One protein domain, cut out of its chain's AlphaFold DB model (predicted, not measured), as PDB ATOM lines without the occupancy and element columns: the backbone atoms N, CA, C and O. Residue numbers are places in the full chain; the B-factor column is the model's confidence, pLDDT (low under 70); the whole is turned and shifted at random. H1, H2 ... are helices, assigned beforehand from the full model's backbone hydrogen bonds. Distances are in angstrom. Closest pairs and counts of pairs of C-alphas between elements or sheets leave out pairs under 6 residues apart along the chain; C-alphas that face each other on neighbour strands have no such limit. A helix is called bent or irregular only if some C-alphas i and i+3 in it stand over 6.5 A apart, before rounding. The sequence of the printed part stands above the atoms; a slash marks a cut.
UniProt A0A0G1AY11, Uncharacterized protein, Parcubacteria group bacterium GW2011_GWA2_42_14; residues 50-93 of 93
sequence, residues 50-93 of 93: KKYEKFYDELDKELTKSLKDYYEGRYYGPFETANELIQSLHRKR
ATOM      1  N   LYS A  50     -18.513 -29.503  15.750       90.31
ATOM      2  CA  LYS A  50     -17.297 -30.213  16.217       90.31
ATOM      3  C   LYS A  50     -16.965 -29.989  17.696       90.31
ATOM      4  O   LYS A  50     -16.475 -30.888  18.367       90.31
ATOM      5  N   LYS A  51     -17.259 -28.796  18.225       92.56
ATOM      6  CA  LYS A  51     -17.033 -28.450  19.637       92.56
ATOM      7  C   LYS A  51     -17.748 -29.397  20.614       92.56
ATOM      8  O   LYS A  51     -17.227 -29.637  21.696       92.56
ATOM      9  N   TYR A  52     -18.913 -29.923  20.238       91.31
ATOM     10  CA  TYR A  52     -19.768 -30.747  21.099       91.31
ATOM     11  C   TYR A  52     -19.806 -32.220  20.686       91.31
ATOM     12  O   TYR A  52     -20.568 -32.987  21.261       91.31
ATOM     13  N   GLU A  53     -18.990 -32.633  19.717       90.00
ATOM     14  CA  GLU A  53     -18.989 -34.001  19.187       90.00
ATOM     15  C   GLU A  53     -18.833 -35.044  20.304       90.00
ATOM     16  O   GLU A  53     -19.681 -35.920  20.445       90.00
ATOM     17  N   LYS A  54     -17.857 -34.841  21.200       91.50
ATOM     18  CA  LYS A  54     -17.630 -35.708  22.369       91.50
ATOM     19  C   LYS A  54     -18.844 -35.822  23.292       91.50
ATOM     20  O   LYS A  54     -19.169 -36.919  23.726       91.50
ATOM     21  N   PHE A  55     -19.513 -34.701  23.570       93.38
ATOM     22  CA  PHE A  55     -20.684 -34.669  24.448       93.38
ATOM     23  C   PHE A  55     -21.829 -35.501  23.868       93.38
ATOM     24  O   PHE A  55     -22.415 -36.330  24.557       93.38
ATOM     25  N   TYR A  56     -22.118 -35.330  22.577       90.94
ATOM     26  CA  TYR A  56     -23.159 -36.123  21.934       90.94
ATOM     27  C   TYR A  56     -22.765 -37.601  21.812       90.94
ATOM     28  O   TYR A  56     -23.624 -38.473  21.923       90.94
ATOM     29  N   ASP A  57     -21.484 -37.912  21.594       91.81
ATOM     30  CA  ASP A  57     -21.014 -39.301  21.509       91.81
ATOM     31  C   ASP A  57     -21.150 -40.033  22.848       91.81
ATOM     32  O   ASP A  57     -21.451 -41.227  22.879       91.81
ATOM     33  N   GLU A  58     -20.948 -39.323  23.956       93.75
ATOM     34  CA  GLU A  58     -21.236 -39.826  25.299       93.75
ATOM     35  C   GLU A  58     -22.739 -40.039  25.505       93.75
ATOM     36  O   GLU A  58     -23.132 -41.121  25.946       93.75
ATOM     37  N   LEU A  59     -23.577 -39.084  25.087       92.12
ATOM     38  CA  LEU A  59     -25.036 -39.223  25.149       92.12
ATOM     39  C   LEU A  59     -25.552 -40.442  24.375       92.12
ATOM     40  O   LEU A  59     -26.395 -41.178  24.882       92.12
ATOM     41  N   ASP A  60     -25.046 -40.703  23.168       91.19
ATOM     42  CA  ASP A  60     -25.479 -41.864  22.379       91.19
ATOM     43  C   ASP A  60     -25.099 -43.188  23.052       91.19
ATOM     44  O   ASP A  60     -25.866 -44.158  23.014       91.19
ATOM     45  N   LYS A  61     -23.917 -43.244  23.682       92.62
ATOM     46  CA  LYS A  61     -23.471 -44.417  24.449       92.62
ATOM     47  C   LYS A  61     -24.353 -44.636  25.671       92.62
ATOM     48  O   LYS A  61     -24.756 -45.771  25.928       92.62
ATOM     49  N   GLU A  62     -24.661 -43.569  26.400       92.25
ATOM     50  CA  GLU A  62     -25.534 -43.616  27.569       92.25
ATOM     51  C   GLU A  62     -26.947 -44.059  27.184       92.25
ATOM     52  O   GLU A  62     -27.475 -45.005  27.766       92.25
ATOM     53  N   LEU A  63     -27.522 -43.472  26.135       90.75
ATOM     54  CA  LEU A  63     -28.847 -43.845  25.648       90.75
ATOM     55  C   LEU A  63     -28.890 -45.302  25.180       90.75
ATOM     56  O   LEU A  63     -29.835 -46.029  25.489       90.75
ATOM     57  N   THR A  64     -27.846 -45.756  24.482       90.81
ATOM     58  CA  THR A  64     -27.712 -47.159  24.071       90.81
ATOM     59  C   THR A  64     -27.717 -48.096  25.282       90.81
ATOM     60  O   THR A  64     -28.413 -49.113  25.275       90.81
ATOM     61  N   LYS A  65     -26.978 -47.745  26.340       90.25
ATOM     62  CA  LYS A  65     -26.930 -48.518  27.585       90.25
ATOM     63  C   LYS A  65     -28.291 -48.543  28.285       90.25
ATOM     64  O   LYS A  65     -28.773 -49.623  28.614       90.25
ATOM     65  N   SER A  66     -28.935 -47.390  28.439       86.81
ATOM     66  CA  SER A  66     -30.243 -47.269  29.094       86.81
ATOM     67  C   SER A  66     -31.336 -48.051  28.367       86.81
ATOM     68  O   SER A  66     -32.131 -48.736  29.005       86.81
ATOM     69  N   LEU A  67     -31.355 -48.019  27.030       87.12
ATOM     70  CA  LEU A  67     -32.282 -48.837  26.247       87.12
ATOM     71  C   LEU A  67     -32.027 -50.327  26.462       87.12
ATOM     72  O   LEU A  67     -32.970 -51.088  26.669       87.12
ATOM     73  N   LYS A  68     -30.760 -50.751  26.458       86.81
ATOM     74  CA  LYS A  68     -30.404 -52.144  26.736       86.81
ATOM     75  C   LYS A  68     -30.901 -52.583  28.115       86.81
ATOM     76  O   LYS A  68     -31.534 -53.629  28.225       86.81
ATOM     77  N   ASP A  69     -30.683 -51.769  29.142       85.25
ATOM     78  CA  ASP A  69     -31.157 -52.057  30.496       85.25
ATOM     79  C   ASP A  69     -32.693 -52.090  30.582       85.25
ATOM     80  O   ASP A  69     -33.239 -52.980  31.233       85.25
ATOM     81  N   TYR A  70     -33.404 -51.215  29.864       84.12
ATOM     82  CA  TYR A  70     -34.868 -51.241  29.777       84.12
ATOM     83  C   TYR A  70     -35.397 -52.553  29.179       84.12
ATOM     84  O   TYR A  70     -36.221 -53.226  29.798       84.12
ATOM     85  N   TYR A  71     -34.896 -52.957  28.007       79.75
ATOM     86  CA  TYR A  71     -35.350 -54.189  27.348       79.75
ATOM     87  C   TYR A  71     -34.929 -55.465  28.083       79.75
ATOM     88  O   TYR A  71     -35.603 -56.488  27.966       79.75
ATOM     89  N   GLU A  72     -33.838 -55.419  28.849       81.44
ATOM     90  CA  GLU A  72     -33.418 -56.514  29.727       81.44
ATOM     91  C   GLU A  72     -34.174 -56.522  31.069       81.44
ATOM     92  O   GLU A  72     -33.946 -57.404  31.895       81.44
ATOM     93  N   GLY A  73     -35.087 -55.569  31.297       79.19
ATOM     94  CA  GLY A  73     -35.864 -55.462  32.534       79.19
ATOM     95  C   GLY A  73     -35.035 -55.014  33.742       79.19
ATOM     96  O   GLY A  73     -35.479 -55.152  34.879       79.19
ATOM     97  N   ARG A  74     -33.831 -54.475  33.515       80.19
ATOM     98  CA  ARG A  74     -32.929 -53.917  34.534       80.19
ATOM     99  C   ARG A  74     -33.123 -52.410  34.697       80.19
ATOM    100  O   ARG A  74     -32.151 -51.670  34.813       80.19
ATOM    101  N   TYR A  75     -34.365 -51.945  34.694       79.94
ATOM    102  CA  TYR A  75     -34.678 -50.544  34.958       79.94
ATOM    103  C   TYR A  75     -35.358 -50.399  36.319       79.94
ATOM    104  O   TYR A  75     -35.906 -51.353  36.871       79.94
ATOM    105  N   TYR A  76     -35.279 -49.197  36.878       77.50
ATOM    106  CA  TYR A  76     -35.819 -48.880  38.191       77.50
ATOM    107  C   TYR A  76     -36.614 -47.576  38.098       77.50
ATOM    108  O   TYR A  76     -36.117 -46.602  37.535       77.50
ATOM    109  N   GLY A  77     -37.856 -47.584  38.582       74.44
ATOM    110  CA  GLY A  77     -38.851 -46.532  38.328       74.44
ATOM    111  C   GLY A  77     -39.958 -47.008  37.369       74.44
ATOM    112  O   GLY A  77     -40.014 -48.204  37.074       74.44
ATOM    113  N   PRO A  78     -40.843 -46.134  36.858       77.62
ATOM    114  CA  PRO A  78     -40.870 -44.680  37.014       77.62
ATOM    115  C   PRO A  78     -41.186 -44.266  38.453       77.62
ATOM    116  O   PRO A  78     -41.914 -44.959  39.154       77.62
ATOM    117  N   PHE A  79     -40.609 -43.152  38.887       87.38
ATOM    118  CA  PHE A  79     -40.947 -42.531  40.163       87.38
ATOM    119  C   PHE A  79     -41.800 -41.310  39.862       87.38
ATOM    120  O   PHE A  79     -41.378 -40.448  39.089       87.38
ATOM    121  N   GLU A  80     -42.989 -41.245  40.443       84.50
ATOM    122  CA  GLU A  80     -43.877 -40.092  40.302       84.50
ATOM    123  C   GLU A  80     -43.454 -38.968  41.251       84.50
ATOM    124  O   GLU A  80     -43.616 -37.786  40.948       84.50
ATOM    125  N   THR A  81     -42.857 -39.329  42.392       90.88
ATOM    126  CA  THR A  81     -42.425 -38.371  43.414       90.88
ATOM    127  C   THR A  81     -40.988 -38.599  43.879       90.88
ATOM    128  O   THR A  81     -40.453 -39.709  43.866       90.88
ATOM    129  N   ALA A  82     -40.345 -37.529  44.359       86.12
ATOM    130  CA  ALA A  82     -38.985 -37.602  44.902       86.12
ATOM    131  C   ALA A  82     -38.885 -38.550  46.113       86.12
ATOM    132  O   ALA A  82     -37.865 -39.206  46.310       86.12
ATOM    133  N   ASN A  83     -39.960 -38.662  46.901       87.69
ATOM    134  CA  ASN A  83     -40.027 -39.569  48.044       87.69
ATOM    135  C   ASN A  83     -39.945 -41.039  47.619       87.69
ATOM    136  O   ASN A  83     -39.253 -41.815  48.275       87.69
ATOM    137  N   GLU A  84     -40.594 -41.417  46.512       85.50
ATOM    138  CA  GLU A  84     -40.506 -42.774  45.963       85.50
ATOM    139  C   GLU A  84     -39.080 -43.101  45.530       85.50
ATOM    140  O   GLU A  84     -38.564 -44.153  45.896       85.50
ATOM    141  N   LEU A  85     -38.403 -42.173  44.842       87.25
ATOM    142  CA  LEU A  85     -36.996 -42.334  44.472       87.25
ATOM    143  C   LEU A  85     -36.105 -42.513  45.712       87.25
ATOM    144  O   LEU A  85     -35.268 -43.415  45.744       87.25
ATOM    145  N   ILE A  86     -36.281 -41.696  46.752       87.56
ATOM    146  CA  ILE A  86     -35.484 -41.794  47.986       87.56
ATOM    147  C   ILE A  86     -35.725 -43.134  48.690       87.56
ATOM    148  O   ILE A  86     -34.771 -43.797  49.098       87.56
ATOM    149  N   GLN A  87     -36.982 -43.575  48.795       87.12
ATOM    150  CA  GLN A  87     -37.309 -44.896  49.339       87.12
ATOM    151  C   GLN A  87     -36.645 -46.013  48.533       87.12
ATOM    152  O   GLN A  87     -36.124 -46.967  49.108       87.12
ATOM    153  N   SER A  88     -36.626 -45.866  47.211       84.12
ATOM    154  CA  SER A  88     -36.022 -46.810  46.280       84.12
ATOM    155  C   SER A  88     -34.502 -46.953  46.494       84.12
ATOM    156  O   SER A  88     -33.975 -48.064  46.482       84.12
ATOM    157  N   LEU A  89     -33.808 -45.846  46.796       85.38
ATOM    158  CA  LEU A  89     -32.371 -45.808  47.095       85.38
ATOM    159  C   LEU A  89     -32.041 -46.355  48.489       85.38
ATOM    160  O   LEU A  89     -31.013 -47.003  48.679       85.38
ATOM    161  N   HIS A  90     -32.906 -46.092  49.470       87.00
ATOM    162  CA  HIS A  90     -32.730 -46.558  50.846       87.00
ATOM    163  C   HIS A  90     -33.175 -48.006  51.069       87.00
ATOM    164  O   HIS A  90     -32.851 -48.590  52.108       87.00
ATOM    165  N   ARG A  91     -33.879 -48.618  50.109       79.12
ATOM    166  CA  ARG A  91     -34.221 -50.041  50.138       79.12
ATOM    167  C   ARG A  91     -32.948 -50.863  49.908       79.12
ATOM    168  O   ARG A  91     -32.624 -51.243  48.787       79.12
ATOM    169  N   LYS A  92     -32.201 -51.096  50.991       61.78
ATOM    170  CA  LYS A  92     -31.026 -51.977  51.025       61.78
ATOM    171  C   LYS A  92     -31.392 -53.329  50.397       61.78
ATOM    172  O   LYS A  92     -32.407 -53.917  50.770       61.78
ATOM    173  N   ARG A  93     -30.582 -53.768  49.431       56.34
ATOM    174  CA  ARG A  93     -30.592 -55.140  48.906       56.34
ATOM    175  C   ARG A  93     -30.108 -56.125  49.957       56.34
ATOM    176  O   ARG A  93     -29.184 -55.746  50.713       56.34
TER     177      ARG A  93
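What this domain is: This is residues 50 to 93 of the 93 residues of an uncharacterized protein of Parcubacteria group bacterium GW2011_GWA2_42_14 (UniProt A0A0G1AY11). A long helix, H1, and a short helix, H2, sit at opposite ends of an open, bent shape with no shared core; the stretch of residues 72 to 81 joins them, and H2 is turned crosswise to H1. Residues 50 to 65 and 68 to 73 stand free, and H1 makes most of the length. The printed part has 44 residues, with two named helices in the order H1, H2 and no named strand; the class is all helix. The whole is extended, with a radius of gyration of the C-alphas of 14.7 A and spans of 42 by 23 by 19 A.

Where its parts are: H1 is residues 50 to 71, from C-alpha 50 at (-17.297, -30.213, 16.217) to C-alpha 71 at (-35.350, -54.189, 27.348), 32.0 A from first to last C-alpha. It is irregular: C-alphas 51 and 54 are 7.8 A apart. H2 is residues 82 to 90, 12.4 A from first to last C-alpha, and ends with C-alpha 90 at (-32.730, -46.558, 50.846).

How they stand to each other: H1 and H2 are apart, with no C-alpha of the one within 8 A of the other. A short link of 10 residues joins them. From first to last C-alpha, x falls in H1 but rises in H2, while in both y falls and z rises. Every O i to N i+4 pair in H2 is within hydrogen-bond range; in H1, 16 of 18 are.

The domain as a whole: The outline is elongated, and the two C-alphas farthest apart, those of Lys 50 and Lys 92, are 43.3 A apart. The printed part has no cut and ends at Arg 93, the chain's last residue. The mean pLDDT of the printed part is 85.5; residues 92 to 93 are under 70.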